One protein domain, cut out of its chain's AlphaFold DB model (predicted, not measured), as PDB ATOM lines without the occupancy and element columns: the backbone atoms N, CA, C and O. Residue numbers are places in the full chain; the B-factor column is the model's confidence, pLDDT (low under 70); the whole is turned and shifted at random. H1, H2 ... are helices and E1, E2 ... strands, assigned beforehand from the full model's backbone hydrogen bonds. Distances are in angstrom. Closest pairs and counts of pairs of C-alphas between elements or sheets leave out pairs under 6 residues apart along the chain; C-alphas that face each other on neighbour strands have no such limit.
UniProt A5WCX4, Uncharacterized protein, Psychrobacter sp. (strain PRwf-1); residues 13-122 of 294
ATOM      1  N   LYS A  13     143.949 123.726 114.103       50.81
ATOM      2  CA  LYS A  13     143.798 123.522 112.648       50.81
ATOM      3  C   LYS A  13     144.600 122.335 112.106       50.81
ATOM      4  O   LYS A  13     144.241 121.794 111.066       50.81
ATOM      5  N   ARG A  14     145.654 121.891 112.802       54.06
ATOM      6  CA  ARG A  14     146.583 120.853 112.309       54.06
ATOM      7  C   ARG A  14     146.068 119.408 112.413       54.06
ATOM      8  O   ARG A  14     146.817 118.495 112.088       54.06
ATOM      9  N   GLY A  15     144.830 119.169 112.858       46.19
ATOM     10  CA  GLY A  15     144.199 117.837 112.808       46.19
ATOM     11  C   GLY A  15     144.959 116.719 113.540       46.19
ATOM     12  O   GLY A  15     144.729 115.542 113.263       46.19
ATOM     13  N   ARG A  16     145.879 117.059 114.453       54.22
ATOM     14  CA  ARG A  16     146.700 116.080 115.173       54.22
ATOM     15  C   ARG A  16     145.835 115.270 116.136       54.22
ATOM     16  O   ARG A  16     145.054 115.830 116.905       54.22
ATOM     17  N   GLN A  17     145.991 113.948 116.096       54.72
ATOM     18  CA  GLN A  17     145.367 113.042 117.057       54.72
ATOM     19  C   GLN A  17     146.034 113.223 118.424       54.72
ATOM     20  O   GLN A  17     147.253 113.119 118.534       54.72
ATOM     21  N   CYS A  18     145.232 113.516 119.448       59.06
ATOM     22  CA  CYS A  18     145.691 113.592 120.832       59.06
ATOM     23  C   CYS A  18     145.666 112.187 121.457       59.06
ATOM     24  O   CYS A  18     144.670 111.474 121.321       59.06
ATOM     25  N   PHE A  19     146.734 111.790 122.146       76.31
ATOM     26  CA  PHE A  19     146.771 110.550 122.926       76.31
ATOM     27  C   PHE A  19     146.038 110.729 124.264       76.31
ATOM     28  O   PHE A  19     145.321 109.835 124.726       76.31
ATOM     29  N   ALA A  20     146.160 111.906 124.877       84.00
ATOM     30  CA  ALA A  20     145.385 112.303 126.035       84.00
ATOM     31  C   ALA A  20     143.951 112.664 125.631       84.00
ATOM     32  O   ALA A  20     143.702 113.423 124.694       84.00
ATOM     33  N   TYR A  21     142.980 112.161 126.396       90.69
ATOM     34  CA  TYR A  21     141.576 112.528 126.224       90.69
ATOM     35  C   TYR A  21     140.883 112.764 127.571       90.69
ATOM     36  O   TYR A  21     141.145 112.055 128.555       90.69
ATOM     37  N   PRO A  22     139.972 113.750 127.658       93.56
ATOM     38  CA  PRO A  22     139.286 114.056 128.897       93.56
ATOM     39  C   PRO A  22     138.140 113.072 129.148       93.56
ATOM     40  O   PRO A  22     137.392 112.680 128.254       93.56
ATOM     41  N   SER A  23     137.936 112.697 130.408       93.69
ATOM     42  CA  SER A  23     136.653 112.138 130.833       93.69
ATOM     43  C   SER A  23     135.550 113.206 130.760       93.69
ATOM     44  O   SER A  23     135.838 114.395 130.875       93.69
ATOM     45  N   ARG A  24     134.271 112.803 130.687       92.44
ATOM     46  CA  ARG A  24     133.132 113.748 130.771       92.44
ATOM     47  C   ARG A  24     133.219 114.666 131.996       92.44
ATOM     48  O   ARG A  24     132.865 115.840 131.938       92.44
ATOM     49  N   HIS A  25     133.714 114.133 133.116       93.44
ATOM     50  CA  HIS A  25     133.931 114.916 134.326       93.44
ATOM     51  C   HIS A  25     135.085 115.914 134.165       93.44
ATOM     52  O   HIS A  25     134.930 117.079 134.524       93.44
ATOM     53  N   ALA A  26     136.221 115.476 133.613       94.25
ATOM     54  CA  ALA A  26     137.364 116.346 133.352       94.25
ATOM     55  C   ALA A  26     136.994 117.483 132.406       94.25
ATOM     56  O   ALA A  26     137.291 118.627 132.716       94.25
ATOM     57  N   GLU A  27     136.284 117.192 131.316       93.88
ATOM     58  CA  GLU A  27     135.861 118.201 130.347       93.88
ATOM     59  C   GLU A  27     135.019 119.298 131.007       93.88
ATOM     60  O   GLU A  27     135.303 120.487 130.850       93.88
ATOM     61  N   LYS A  28     134.039 118.904 131.830       95.00
ATOM     62  CA  LYS A  28     133.236 119.848 132.614       95.00
ATOM     63  C   LYS A  28     134.107 120.684 133.553       95.00
ATOM     64  O   LYS A  28     133.892 121.884 133.668       95.00
ATOM     65  N   ARG A  29     135.082 120.072 134.233       94.25
ATOM     66  CA  ARG A  29     135.968 120.790 135.161       94.25
ATOM     67  C   ARG A  29     136.919 121.743 134.456       94.25
ATOM     68  O   ARG A  29     137.087 122.837 134.970       94.25
ATOM     69  N   ILE A  30     137.469 121.370 133.304       93.81
ATOM     70  CA  ILE A  30     138.315 122.239 132.477       93.81
ATOM     71  C   ILE A  30     137.527 123.503 132.127       93.81
ATOM     72  O   ILE A  30     137.906 124.593 132.535       93.81
ATOM     73  N   ARG A  31     136.341 123.344 131.527       93.50
ATOM     74  CA  ARG A  31     135.484 124.477 131.138       93.50
ATOM     75  C   ARG A  31     135.045 125.364 132.311       93.50
ATOM     76  O   ARG A  31     134.748 126.529 132.105       93.50
ATOM     77  N   GLN A  32     134.954 124.814 133.523       93.19
ATOM     78  CA  GLN A  32     134.543 125.560 134.719       93.19
ATOM     79  C   GLN A  32     135.694 126.263 135.449       93.19
ATOM     80  O   GLN A  32     135.429 127.144 136.259       93.19
ATOM     81  N   ARG A  33     136.937 125.803 135.275       90.81
ATOM     82  CA  ARG A  33     138.064 126.145 136.166       90.81
ATOM     83  C   ARG A  33     139.229 126.818 135.459       90.81
ATOM     84  O   ARG A  33     140.037 127.461 136.123       90.81
ATOM     85  N   THR A  34     139.333 126.629 134.151       92.44
ATOM     86  CA  THR A  34     140.421 127.146 133.322       92.44
ATOM     87  C   THR A  34     139.837 127.870 132.123       92.44
ATOM     88  O   THR A  34     138.832 127.418 131.573       92.44
ATOM     89  N   SER A  35     140.519 128.906 131.646       93.06
ATOM     90  CA  SER A  35     140.177 129.548 130.367       93.06
ATOM     91  C   SER A  35     140.670 128.751 129.147       93.06
ATOM     92  O   SER A  35     140.433 129.142 128.005       93.06
ATOM     93  N   LEU A  36     141.366 127.629 129.369       90.56
ATOM     94  CA  LEU A  36     141.800 126.710 128.318       90.56
ATOM     95  C   LEU A  36     140.645 125.838 127.821       90.56
ATOM     96  O   LEU A  36     139.818 125.351 128.599       90.56
ATOM     97  N   THR A  37     140.629 125.564 126.519       91.25
ATOM     98  CA  THR A  37     139.712 124.561 125.972       91.25
ATOM     99  C   THR A  37     140.206 123.146 126.299       91.25
ATOM    100  O   THR A  37     141.410 122.916 126.430       91.25
ATOM    101  N   PRO A  38     139.310 122.143 126.390       91.62
ATOM    102  CA  PRO A  38     139.725 120.759 126.613       91.62
ATOM    103  C   PRO A  38     140.744 120.257 125.587       91.62
ATOM    104  O   PRO A  38     141.666 119.543 125.961       91.62
ATOM    105  N   LYS A  39     140.609 120.668 124.319       89.25
ATOM    106  CA  LYS A  39     141.548 120.312 123.247       89.25
ATOM    107  C   LYS A  39     142.925 120.937 123.463       89.25
ATOM    108  O   LYS A  39     143.917 120.225 123.378       89.25
ATOM    109  N   GLU A  40     142.978 122.231 123.789       89.31
ATOM    110  CA  GLU A  40     144.235 122.928 124.109       89.31
ATOM    111  C   GLU A  40     144.967 122.232 125.257       89.31
ATOM    112  O   GLU A  40     146.167 121.986 125.171       89.31
ATOM    113  N   LEU A  41     144.237 121.857 126.311       91.94
ATOM    114  CA  LEU A  41     144.842 121.160 127.436       91.94
ATOM    115  C   LEU A  41     145.381 119.781 127.042       91.94
ATOM    116  O   LEU A  41     146.471 119.428 127.476       91.94
ATOM    117  N   MET A  42     144.644 118.990 126.255       92.69
ATOM    118  CA  MET A  42     145.137 117.667 125.848       92.69
ATOM    119  C   MET A  42     146.412 117.780 125.011       92.69
ATOM    120  O   MET A  42     147.354 117.041 125.270       92.69
ATOM    121  N   LEU A  43     146.481 118.757 124.100       89.69
ATOM    122  CA  LEU A  43     147.688 119.026 123.314       89.69
ATOM    123  C   LEU A  43     148.890 119.364 124.205       89.69
ATOM    124  O   LEU A  43     149.959 118.798 124.016       89.69
ATOM    125  N   LEU A  44     148.714 120.226 125.212       90.69
ATOM    126  CA  LEU A  44     149.793 120.543 126.157       90.69
ATOM    127  C   LEU A  44     150.280 119.306 126.922       90.69
ATOM    128  O   LEU A  44     151.470 119.182 127.199       90.69
ATOM    129  N   LEU A  45     149.368 118.399 127.279       91.44
ATOM    130  CA  LEU A  45     149.728 117.166 127.978       91.44
ATOM    131  C   LEU A  45     150.443 116.169 127.057       91.44
ATOM    132  O   LEU A  45     151.397 115.538 127.503       91.44
ATOM    133  N   ASP A  46     150.022 116.047 125.800       88.50
ATOM    134  CA  ASP A  46     150.645 115.144 124.823       88.50
ATOM    135  C   ASP A  46     152.049 115.592 124.414       88.50
ATOM    136  O   ASP A  46     152.950 114.766 124.282       88.50
ATOM    137  N   GLU A  47     152.258 116.902 124.298       87.69
ATOM    138  CA  GLU A  47     153.570 117.508 124.038       87.69
ATOM    139  C   GLU A  47     154.452 117.544 125.309       87.69
ATOM    140  O   GLU A  47     155.520 118.146 125.324       87.69
ATOM    141  N   ASN A  48     154.017 116.902 126.403       88.75
ATOM    142  CA  ASN A  48     154.709 116.862 127.694       88.75
ATOM    143  C   ASN A  48     155.054 118.253 128.263       88.75
ATOM    144  O   ASN A  48     156.011 118.398 129.027       88.75
ATOM    145  N   VAL A  49     154.236 119.272 127.978       91.38
ATOM    146  CA  VAL A  49     154.386 120.648 128.493       91.38
ATOM    147  C   VAL A  49     153.851 120.739 129.929       91.38
ATOM    148  O   VAL A  49     153.001 121.558 130.287       91.38
ATOM    149  N   CYS A  50     154.295 119.816 130.778       93.19
ATOM    150  CA  CYS A  50     153.872 119.690 132.162       93.19
ATOM    151  C   CYS A  50     154.975 119.053 133.017       93.19
ATOM    152  O   CYS A  50     155.910 118.429 132.524       93.19
ATOM    153  N   VAL A  51     154.869 119.223 134.333       94.06
ATOM    154  CA  VAL A  51     155.772 118.612 135.311       94.06
ATOM    155  C   VAL A  51     155.041 117.471 135.997       94.06
ATOM    156  O   VAL A  51     154.005 117.684 136.628       94.06
ATOM    157  N   ASP A  52     155.597 116.264 135.923       92.31
ATOM    158  CA  ASP A  52     155.117 115.150 136.737       92.31
ATOM    159  C   ASP A  52     155.485 115.399 138.207       92.31
ATOM    160  O   ASP A  52     156.660 115.437 138.579       92.31
ATOM    161  N   ILE A  53     154.464 115.611 139.036       92.25
ATOM    162  CA  ILE A  53     154.598 115.831 140.482       92.25
ATOM    163  C   ILE A  53     154.171 114.601 141.287       92.25
ATOM    164  O   ILE A  53     154.015 114.693 142.504       92.25
ATOM    165  N   SER A  54     153.940 113.462 140.628       87.94
ATOM    166  CA  SER A  54     153.454 112.236 141.261       87.94
ATOM    167  C   SER A  54     154.431 111.716 142.314       87.94
ATOM    168  O   SER A  54     155.615 111.515 142.049       87.94
ATOM    169  N   GLN A  55     153.924 111.414 143.507       80.88
ATOM    170  CA  GLN A  55     154.672 110.640 144.496       80.88
ATOM    171  C   GLN A  55     154.542 109.134 144.202       80.88
ATOM    172  O   GLN A  55     153.517 108.688 143.689       80.88
ATOM    173  N   LYS A  56     155.565 108.330 144.543       61.22
ATOM    174  CA  LYS A  56     155.693 106.878 144.241       61.22
ATOM    175  C   LYS A  56     154.619 105.962 144.876       61.22
ATOM    176  O   LYS A  56     154.793 104.744 144.938       61.22
ATOM    177  N   TYR A  57     153.501 106.501 145.347       52.94
ATOM    178  CA  TYR A  57     152.441 105.738 145.993       52.94
ATOM    179  C   TYR A  57     151.451 105.171 144.972       52.94
ATOM    180  O   TYR A  57     150.415 105.762 144.701       52.94
ATOM    181  N   GLY A  58     151.786 103.991 144.435       50.81
ATOM    182  CA  GLY A  58     150.891 102.842 144.193       50.81
ATOM    183  C   GLY A  58     149.565 103.009 143.437       50.81
ATOM    184  O   GLY A  58     148.799 102.051 143.386       50.81
ATOM    185  N   LEU A  59     149.262 104.169 142.868       58.56
ATOM    186  CA  LEU A  59     148.069 104.417 142.075       58.56
ATOM    187  C   LEU A  59     148.514 104.599 140.630       58.56
ATOM    188  O   LEU A  59     149.444 105.347 140.346       58.56
ATOM    189  N   SER A  60     147.832 103.939 139.699       77.69
ATOM    190  CA  SER A  60     148.002 104.068 138.242       77.69
ATOM    191  C   SER A  60     147.569 105.446 137.710       77.69
ATOM    192  O   SER A  60     147.044 105.579 136.605       77.69
ATOM    193  N   LYS A  61     147.763 106.493 138.515       87.12
ATOM    194  CA  LYS A  61     147.385 107.873 138.262       87.12
ATOM    195  C   LYS A  61     148.624 108.752 138.374       87.12
ATOM    196  O   LYS A  61     149.341 108.673 139.365       87.12
ATOM    197  N   ARG A  62     148.837 109.600 137.375       90.81
ATOM    198  CA  ARG A  62     149.841 110.660 137.393       90.81
ATOM    199  C   ARG A  62     149.187 111.999 137.685       90.81
ATOM    200  O   ARG A  62     148.090 112.282 137.204       90.81
ATOM    201  N   HIS A  63     149.873 112.799 138.486       93.56
ATOM    202  CA  HIS A  63     149.542 114.184 138.767       93.56
ATOM    203  C   HIS A  63     150.476 115.059 137.936       93.56
ATOM    204  O   HIS A  63     151.675 115.110 138.196       93.56
ATOM    205  N   LEU A  64     149.920 115.723 136.930       94.50
ATOM    206  CA  LEU A  64     150.660 116.552 135.988       94.50
ATOM    207  C   LEU A  64     150.373 118.020 136.287       94.50
ATOM    208  O   LEU A  64     149.233 118.471 136.172       94.50
ATOM    209  N   LEU A  65     151.397 118.756 136.700       96.44
ATOM    210  CA  LEU A  65     151.336 120.192 136.938       96.44
ATOM    211  C   LEU A  65     151.578 120.933 135.623       96.44
ATOM    212  O   LEU A  65     152.624 120.760 135.005       96.44
ATOM    213  N   PHE A  66     150.649 121.792 135.223       95.31
ATOM    214  CA  PHE A  66     150.797 122.623 134.031       95.31
ATOM    215  C   PHE A  66     150.474 124.086 134.340       95.31
ATOM    216  O   PHE A  66     149.749 124.407 135.289       95.31
ATOM    217  N   TYR A  67     151.041 124.977 133.533       95.06
ATOM    218  CA  TYR A  67     150.800 126.412 133.607       95.06
ATOM    219  C   TYR A  67     149.760 126.815 132.557       95.06
ATOM    220  O   TYR A  67     149.903 126.486 131.382       95.06
ATOM    221  N   SER A  68     148.711 127.520 132.984       93.31
ATOM    222  CA  SER A  68     147.736 128.129 132.081       93.31
ATOM    223  C   SER A  68     148.172 129.563 131.773       93.31
ATOM    224  O   SER A  68     148.121 130.416 132.664       93.31
ATOM    225  N   PRO A  69     148.581 129.868 130.530       88.62
ATOM    226  CA  PRO A  69     148.990 131.217 130.142       88.62
ATOM    227  C   PRO A  69     147.825 132.211 130.195       88.62
ATOM    228  O   PRO A  69     148.022 133.353 130.608       88.62
ATOM    229  N   LYS A  70     146.616 131.765 129.821       89.62
ATOM    230  CA  LYS A  70     145.397 132.584 129.794       89.62
ATOM    231  C   LYS A  70     144.992 133.018 131.203       89.62
ATOM    232  O   LYS A  70     144.693 134.182 131.428       89.62
ATOM    233  N   ASP A  71     145.072 132.093 132.158       90.00
ATOM    234  CA  ASP A  71     144.707 132.354 133.556       90.00
ATOM    235  C   ASP A  71     145.872 132.929 134.382       90.00
ATOM    236  O   ASP A  71     145.676 133.346 135.520       90.00
ATOM    237  N   LYS A  72     147.102 132.908 133.840       91.81
ATOM    238  CA  LYS A  72     148.363 133.164 134.567       91.81
ATOM    239  C   LYS A  72     148.461 132.361 135.869       91.81
ATOM    240  O   LYS A  72     148.997 132.831 136.874       91.81
ATOM    241  N   TYR A  73     147.927 131.143 135.849       94.38
ATOM    242  CA  TYR A  73     147.748 130.311 137.034       94.38
ATOM    243  C   TYR A  73     148.153 128.860 136.772       94.38
ATOM    244  O   TYR A  73     148.280 128.424 135.628       94.38
ATOM    245  N   TYR A  74     148.364 128.103 137.847       94.75
ATOM    246  CA  TYR A  74     148.818 126.716 137.792       94.75
ATOM    247  C   TYR A  74     147.703 125.750 138.172       94.75
ATOM    248  O   TYR A  74     146.942 125.975 139.119       94.75
ATOM    249  N   TYR A  75     147.660 124.628 137.467       96.38
ATOM    250  CA  TYR A  75     146.650 123.597 137.659       96.38
ATOM    251  C   TYR A  75     147.289 122.214 137.636       96.38
ATOM    252  O   TYR A  75     148.352 122.004 137.057       96.38
ATOM    253  N   VAL A  76     146.615 121.256 138.268       95.69
ATOM    254  CA  VAL A  76     147.041 119.856 138.300       95.69
ATOM    255  C   VAL A  76     146.020 119.008 137.555       95.69
ATOM    256  O   VAL A  76     144.857 118.930 137.958       95.69
ATOM    257  N   ALA A  77     146.453 118.356 136.481       95.06
ATOM    258  CA  ALA A  77     145.686 117.340 135.775       95.06
ATOM    259  C   ALA A  77     145.958 115.960 136.383       95.06
ATOM    260  O   ALA A  77     147.105 115.559 136.577       95.06
ATOM    261  N   LEU A  78     144.892 115.217 136.672       93.31
ATOM    262  CA  LEU A  78     144.980 113.835 137.130       93.31
ATOM    263  C   LEU A  78     144.748 112.898 135.946       93.31
ATOM    264  O   LEU A  78     143.621 112.803 135.456       93.31
ATOM    265  N   GLN A  79     145.782 112.190 135.507       93.31
ATOM    266  CA  GLN A  79     145.735 111.312 134.338       93.31
ATOM    267  C   GLN A  79     145.888 109.845 134.738       93.31
ATOM    268  O   GLN A  79     146.703 109.509 135.590       93.31
ATOM    269  N   ASN A  80     145.122 108.949 134.119       88.44
ATOM    270  CA  ASN A  80     145.354 107.511 134.230       88.44
ATOM    271  C   ASN A  80     146.525 107.102 133.325       88.44
ATOM    272  O   ASN A  80     146.442 107.249 132.108       88.44
ATOM    273  N   VAL A  81     147.580 106.541 133.919       86.25
ATOM    274  CA  VAL A  81     148.817 106.155 133.219       86.25
ATOM    275  C   VAL A  81     148.566 105.082 132.166       86.25
ATOM    276  O   VAL A  81     149.194 105.091 131.115       86.25
ATOM    277  N   ASN A  82     147.637 104.164 132.432       81.19
ATOM    278  CA  ASN A  82     147.401 103.021 131.555       81.19
ATOM    279  C   ASN A  82     146.570 103.381 130.318       81.19
ATOM    280  O   ASN A  82     146.612 102.652 129.335       81.19
ATOM    281  N   THR A  83     145.766 104.447 130.381       82.50
ATOM    282  CA  THR A  83     144.800 104.773 129.319       82.50
ATOM    283  C   THR A  83     144.989 106.160 128.718       82.50
ATOM    284  O   THR A  83     144.204 106.524 127.853       82.50
ATOM    285  N   GLY A  84     145.906 106.986 129.235       85.69
ATOM    286  CA  GLY A  84     146.049 108.396 128.836       85.69
ATOM    287  C   GLY A  84     144.872 109.297 129.244       85.69
ATOM    288  O   GLY A  84     144.884 110.503 129.000       85.69
ATOM    289  N   LYS A  85     143.852 108.743 129.912       91.25
ATOM    290  CA  LYS A  85     142.592 109.434 130.212       91.25
ATOM    291  C   LYS A  85     142.770 110.447 131.332       91.25
ATOM    292  O   LYS A  85     143.100 110.069 132.460       91.25
ATOM    293  N   VAL A  86     142.438 111.705 131.070       94.38
ATOM    294  CA  VAL A  86     142.392 112.750 132.098       94.38
ATOM    295  C   VAL A  86     141.097 112.611 132.896       94.38
ATOM    296  O   VAL A  86     139.982 112.734 132.385       94.38
ATOM    297  N   ILE A  87     141.239 112.298 134.180       92.94
ATOM    298  CA  ILE A  87     140.137 112.038 135.107       92.94
ATOM    299  C   ILE A  87     139.529 113.359 135.579       92.94
ATOM    300  O   ILE A  87     138.306 113.499 135.593       92.94
ATOM    301  N   THR A  88     140.361 114.330 135.962       94.88
ATOM    302  CA  THR A  88     139.919 115.633 136.482       94.88
ATOM    303  C   THR A  88     141.062 116.654 136.472       94.88
ATOM    304  O   THR A  88     142.223 116.276 136.311       94.88
ATOM    305  N   VAL A  89     140.728 117.933 136.659       95.19
ATOM    306  CA  VAL A  89     141.676 119.055 136.765       95.19
ATOM    307  C   VAL A  89     141.387 119.839 138.039       95.19
ATOM    308  O   VAL A  89     140.232 120.187 138.318       95.19
ATOM    309  N   TRP A  90     142.424 120.102 138.830       94.69
ATOM    310  CA  TRP A  90     142.348 120.753 140.136       94.69
ATOM    311  C   TRP A  90     143.152 122.049 140.178       94.69
ATOM    312  O   TRP A  90     144.193 122.175 139.542       94.69
ATOM    313  N   HIS A  91     142.675 122.996 140.984       94.12
ATOM    314  CA  HIS A  91     143.475 124.146 141.406       94.12
ATOM    315  C   HIS A  91     144.502 123.674 142.439       94.12
ATOM    316  O   HIS A  91     144.230 122.724 143.181       94.12
ATOM    317  N   LEU A  92     145.624 124.387 142.559       92.88
ATOM    318  CA  LEU A  92     146.654 124.089 143.562       92.88
ATOM    319  C   LEU A  92     146.095 123.985 144.989       92.88
ATOM    320  O   LEU A  92     146.423 123.045 145.704       92.88
ATOM    321  N   ASN A  93     145.189 124.888 145.379       91.38
ATOM    322  CA  ASN A  93     144.591 124.885 146.722       91.38
ATOM    323  C   ASN A  93     143.798 123.602 146.998       91.38
ATOM    324  O   ASN A  93     143.872 123.042 148.088       91.38
ATOM    325  N   TYR A  94     143.074 123.112 145.992       91.00
ATOM    326  CA  TYR A  94     142.273 121.898 146.108       91.00
ATOM    327  C   TYR A  94     143.151 120.640 146.094       91.00
ATOM    328  O   TYR A  94     142.917 119.703 146.851       91.00
ATOM    329  N   HIS A  95     144.200 120.626 145.264       91.62
ATOM    330  CA  HIS A  95     145.182 119.536 145.245       91.62
ATOM    331  C   HIS A  95     145.938 119.438 146.576       91.62
ATOM    332  O   HIS A  95     146.053 118.339 147.110       91.62
ATOM    333  N   ARG A  96     146.327 120.571 147.176       90.25
ATOM    334  CA  ARG A  96     146.966 120.621 148.501       90.25
ATOM    335  C   ARG A  96     146.111 119.979 149.598       90.25
ATOM    336  O   ARG A  96     146.668 119.356 150.490       90.25
ATOM    337  N   GLN A  97     144.786 120.129 149.538       89.56
ATOM    338  CA  GLN A  97     143.864 119.532 150.513       89.56
ATOM    339  C   GLN A  97     143.684 118.017 150.328       89.56
ATOM    340  O   GLN A  97     143.440 117.313 151.301       89.56
ATOM    341  N   LEU A  98     143.777 117.515 149.092       85.19
ATOM    342  CA  LEU A  98     143.504 116.108 148.770       85.19
ATOM    343  C   LEU A  98     144.750 115.227 148.631       85.19
ATOM    344  O   LEU A  98     144.628 114.003 148.628       85.19
ATOM    345  N   ALA A  99     145.918 115.828 148.428       85.81
ATOM    346  CA  ALA A  99     147.155 115.128 148.114       85.81
ATOM    347  C   ALA A  99     148.337 115.752 148.879       85.81
ATOM    348  O   ALA A  99     148.412 115.625 150.096       85.81
ATOM    349  N   TRP A 100     149.267 116.409 148.184       89.19
ATOM    350  CA  TRP A 100     150.453 117.045 148.765       89.19
ATOM    351  C   TRP A 100     150.587 118.479 148.261       89.19
ATOM    352  O   TRP A 100     150.019 118.851 147.237       89.19
ATOM    353  N   SER A 101     151.350 119.303 148.971       89.94
ATOM    354  CA  SER A 101     151.652 120.660 148.517       89.94
ATOM    355  C   SER A 101     152.616 120.644 147.333       89.94
ATOM    356  O   SER A 101     153.666 120.002 147.391       89.94
ATOM    357  N   VAL A 102     152.280 121.398 146.291       91.69
ATOM    358  CA  VAL A 102     153.177 121.699 145.171       91.69
ATOM    359  C   VAL A 102     154.165 122.781 145.605       91.69
ATOM    360  O   VAL A 102     153.752 123.791 146.178       91.69
ATOM    361  N   THR A 103     155.459 122.573 145.361       92.75
ATOM    362  CA  THR A 103     156.493 123.554 145.726       92.75
ATOM    363  C   THR A 103     156.574 124.682 144.700       92.75
ATOM    364  O   THR A 103     156.239 124.517 143.526       92.75
ATOM    365  N   GLN A 104     157.059 125.851 145.123       92.31
ATOM    366  CA  GLN A 104     157.234 126.990 144.220       92.31
ATOM    367  C   GLN A 104     158.246 126.692 143.102       92.31
ATOM    368  O   GLN A 104     158.063 127.139 141.972       92.31
ATOM    369  N   GLU A 105     159.253 125.865 143.383       93.00
ATOM    370  CA  GLU A 105     160.212 125.367 142.391       93.00
ATOM    371  C   GLU A 105     159.532 124.552 141.284       93.00
ATOM    372  O   GLU A 105     159.832 124.730 140.104       93.00
ATOM    373  N   GLN A 106     158.565 123.695 141.637       92.88
ATOM    374  CA  GLN A 106     157.790 122.927 140.658       92.88
ATOM    375  C   GLN A 106     156.944 123.849 139.772       92.88
ATOM    376  O   GLN A 106     156.889 123.650 138.558       92.88
ATOM    377  N   CYS A 107     156.341 124.892 140.348       92.94
ATOM    378  CA  CYS A 107     155.614 125.913 139.591       92.94
ATOM    379  C   CYS A 107     156.540 126.702 138.651       92.94
ATOM    380  O   CYS A 107     156.202 126.920 137.484       92.94
ATOM    381  N   ALA A 108     157.724 127.098 139.122       93.00
ATOM    382  CA  ALA A 108     158.722 127.774 138.296       93.00
ATOM    383  C   ALA A 108     159.165 126.881 137.126       93.00
ATOM    384  O   ALA A 108     159.203 127.336 135.983       93.00
ATOM    385  N   LYS A 109     159.393 125.589 137.388       93.62
ATOM    386  CA  LYS A 109     159.742 124.599 136.366       93.62
ATOM    387  C   LYS A 109     158.635 124.418 135.327       93.62
ATOM    388  O   LYS A 109     158.924 124.450 134.138       93.62
ATOM    389  N   ALA A 110     157.378 124.284 135.750       92.94
ATOM    390  CA  ALA A 110     156.246 124.136 134.832       92.94
ATOM    391  C   ALA A 110     156.074 125.362 133.926       92.94
ATOM    392  O   ALA A 110     155.814 125.229 132.732       92.94
ATOM    393  N   ARG A 111     156.277 126.563 134.481       93.31
ATOM    394  CA  ARG A 111     156.260 127.800 133.700       93.31
ATOM    395  C   ARG A 111     157.429 127.875 132.721       93.31
ATOM    396  O   ARG A 111     157.223 128.291 131.587       93.31
ATOM    397  N   LYS A 112     158.630 127.463 133.138       93.19
ATOM    398  CA  LYS A 112     159.806 127.421 132.265       93.19
ATOM    399  C   LYS A 112     159.574 126.496 131.067       93.19
ATOM    400  O   LYS A 112     159.693 126.958 129.946       93.19
ATOM    401  N   ILE A 113     159.114 125.264 131.306       92.25
ATOM    402  CA  ILE A 113     158.789 124.293 130.242       92.25
ATOM    403  C   ILE A 113     157.786 124.879 129.240       92.25
ATOM    404  O   ILE A 113     157.944 124.715 128.037       92.25
ATOM    405  N   TYR A 114     156.768 125.597 129.723       91.56
ATOM    406  CA  TYR A 114     155.808 126.257 128.840       91.56
ATOM    407  C   TYR A 114     156.447 127.357 127.973       91.56
ATOM    408  O   TYR A 114     156.122 127.475 126.795       91.56
ATOM    409  N   HIS A 115     157.352 128.162 128.533       89.69
ATOM    410  CA  HIS A 115     158.073 129.180 127.765       89.69
ATOM    411  C   HIS A 115     159.057 128.568 126.760       89.69
ATOM    412  O   HIS A 115     159.129 129.052 125.633       89.69
ATOM    413  N   ASP A 116     159.751 127.495 127.139       89.88
ATOM    414  CA  ASP A 116     160.656 126.756 126.255       89.88
ATOM    415  C   ASP A 116     159.870 126.187 125.053       89.88
ATOM    416  O   ASP A 116     160.237 126.425 123.903       89.88
ATOM    417  N   TYR A 117     158.701 125.584 125.305       88.56
ATOM    418  CA  TYR A 117     157.781 125.103 124.265       88.56
ATOM    419  C   TYR A 117     157.328 126.205 123.293       88.56
ATOM    420  O   TYR A 117     157.222 125.979 122.087       88.56
ATOM    421  N   LEU A 118     157.056 127.417 123.789       87.31
ATOM    422  CA  LEU A 118     156.704 128.543 122.919       87.31
ATOM    423  C   LEU A 118     157.866 128.970 122.019       87.31
ATOM    424  O   LEU A 118     157.625 129.353 120.877       87.31
ATOM    425  N   CYS A 119     159.099 128.902 122.521       84.44
ATOM    426  CA  CYS A 119     160.296 129.229 121.750       84.44
ATOM    427  C   CYS A 119     160.478 128.238 120.586       84.44
ATOM    428  O   CYS A 119     160.625 128.647 119.436       84.44
ATOM    429  N   GLU A 120     160.334 126.939 120.861       82.19
ATOM    430  CA  GLU A 120     160.429 125.863 119.861       82.19
ATOM    431  C   GLU A 120     159.330 125.947 118.782       82.19
ATOM    432  O   GLU A 120     159.563 125.688 117.600       82.19
ATOM    433  N   GLN A 121     158.118 126.364 119.162       76.94
ATOM    434  CA  GLN A 121     157.012 126.587 118.220       76.94
ATOM    435  C   GLN A 121     157.267 127.759 117.261       76.94
ATOM    436  O   GLN A 121     156.704 127.783 116.166       76.94
ATOM    437  N   GLN A 122     158.072 128.745 117.665       71.31
ATOM    438  CA  GLN A 122     158.403 129.905 116.835       71.31
ATOM    439  C   GLN A 122     159.537 129.593 115.856       71.31
ATOM    440  O   GLN A 122     159.449 129.994 114.698       71.31
TER     441      GLN A 122
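This is residues 13 to 122 of the 294 residues of an uncharacterized protein of Psychrobacter sp. (strain PRwf-1) (UniProt A5WCX4). A strongly twisted sheet of three strands forms the middle, with H1 and H2 over one face and the short helix H3 over the opposite face. The long helix H4 crosses E1, an edge strand of the sheet, and residues 47 to 60 form a long link with no named element. The printed part has 110 residues, with four named helices and three named strands in the order H1 H2 E1 E2 E3 H3 H4. The sheet has the order E1 E2 E3, is antiparallel throughout and forms a meander, each strand the antiparallel neighbour of the one before; the class is mixed, helices and strands. The whole is compact, with a radius of gyration of the C-alphas of 13.2 A and a rounded outline spanning 37 by 30 by 26 A.

Residues 21 to 22 pair, parallel, with residues 85 to 86 of E3, residues 85 to 91. H1, residues 24 to 33, is on the sheet at a height of 6.3 A and runs along the strands, at 15 degrees to E3 on the local plane; the closest C-alphas of the two are those of Ala 26 and Thr 88, 4.1 A apart. H2, residues 38 to 46, is on the same face and only just touches H1, with 3 pairs of C-alphas within 8 A; the closest, of Glu 27 and Pro 38, are 6.0 A apart, and the lines are about perpendicular at 78 degrees. E1, residues 61 to 68, and E2, residues 73 to 80, form a hairpin, with N 64 and O 77 within hydrogen-bond range at 2.8 A. E2 and E3 form another, with N 78 and O 88 at 2.9 A. H3, residues 92 to 98, is on the opposite face from H1, over E2, at a height of 9.3 A; the closest C-alphas of H3 and E2, of Leu 92 and Tyr 75, are 5.9 A apart. H4, residues 104 to 122, is on the sheet at a height of 6.6 A and only just runs across the strands, at 61 degrees to E1 on the local plane; the closest C-alphas of H4 and E1, of Arg 111 and Tyr 67, are 5.6 A apart. H3 and H4 are apart. In H1, H2, H3 and H4 every O i to N i+4 pair is within hydrogen-bond range.

H1 begins at C-alpha 24, (133.132, 113.748, 130.771), and is 14.4 A long; H2 is 12.4 A. E1, E2 and E3 measure 21.2 A, 23.1 A and 18.5 A. H3 is 10.0 A long, and H4, 27.6 A, ends at C-alpha 122, (158.403, 129.905, 116.835).

The C-alphas farthest apart, of Gly 58 and Gln 122, are 39.2 A apart. The printed part has no cut. The link from H2 to E1 is long. Residues 13 to 18 and 56 to 59 have pLDDT under 70.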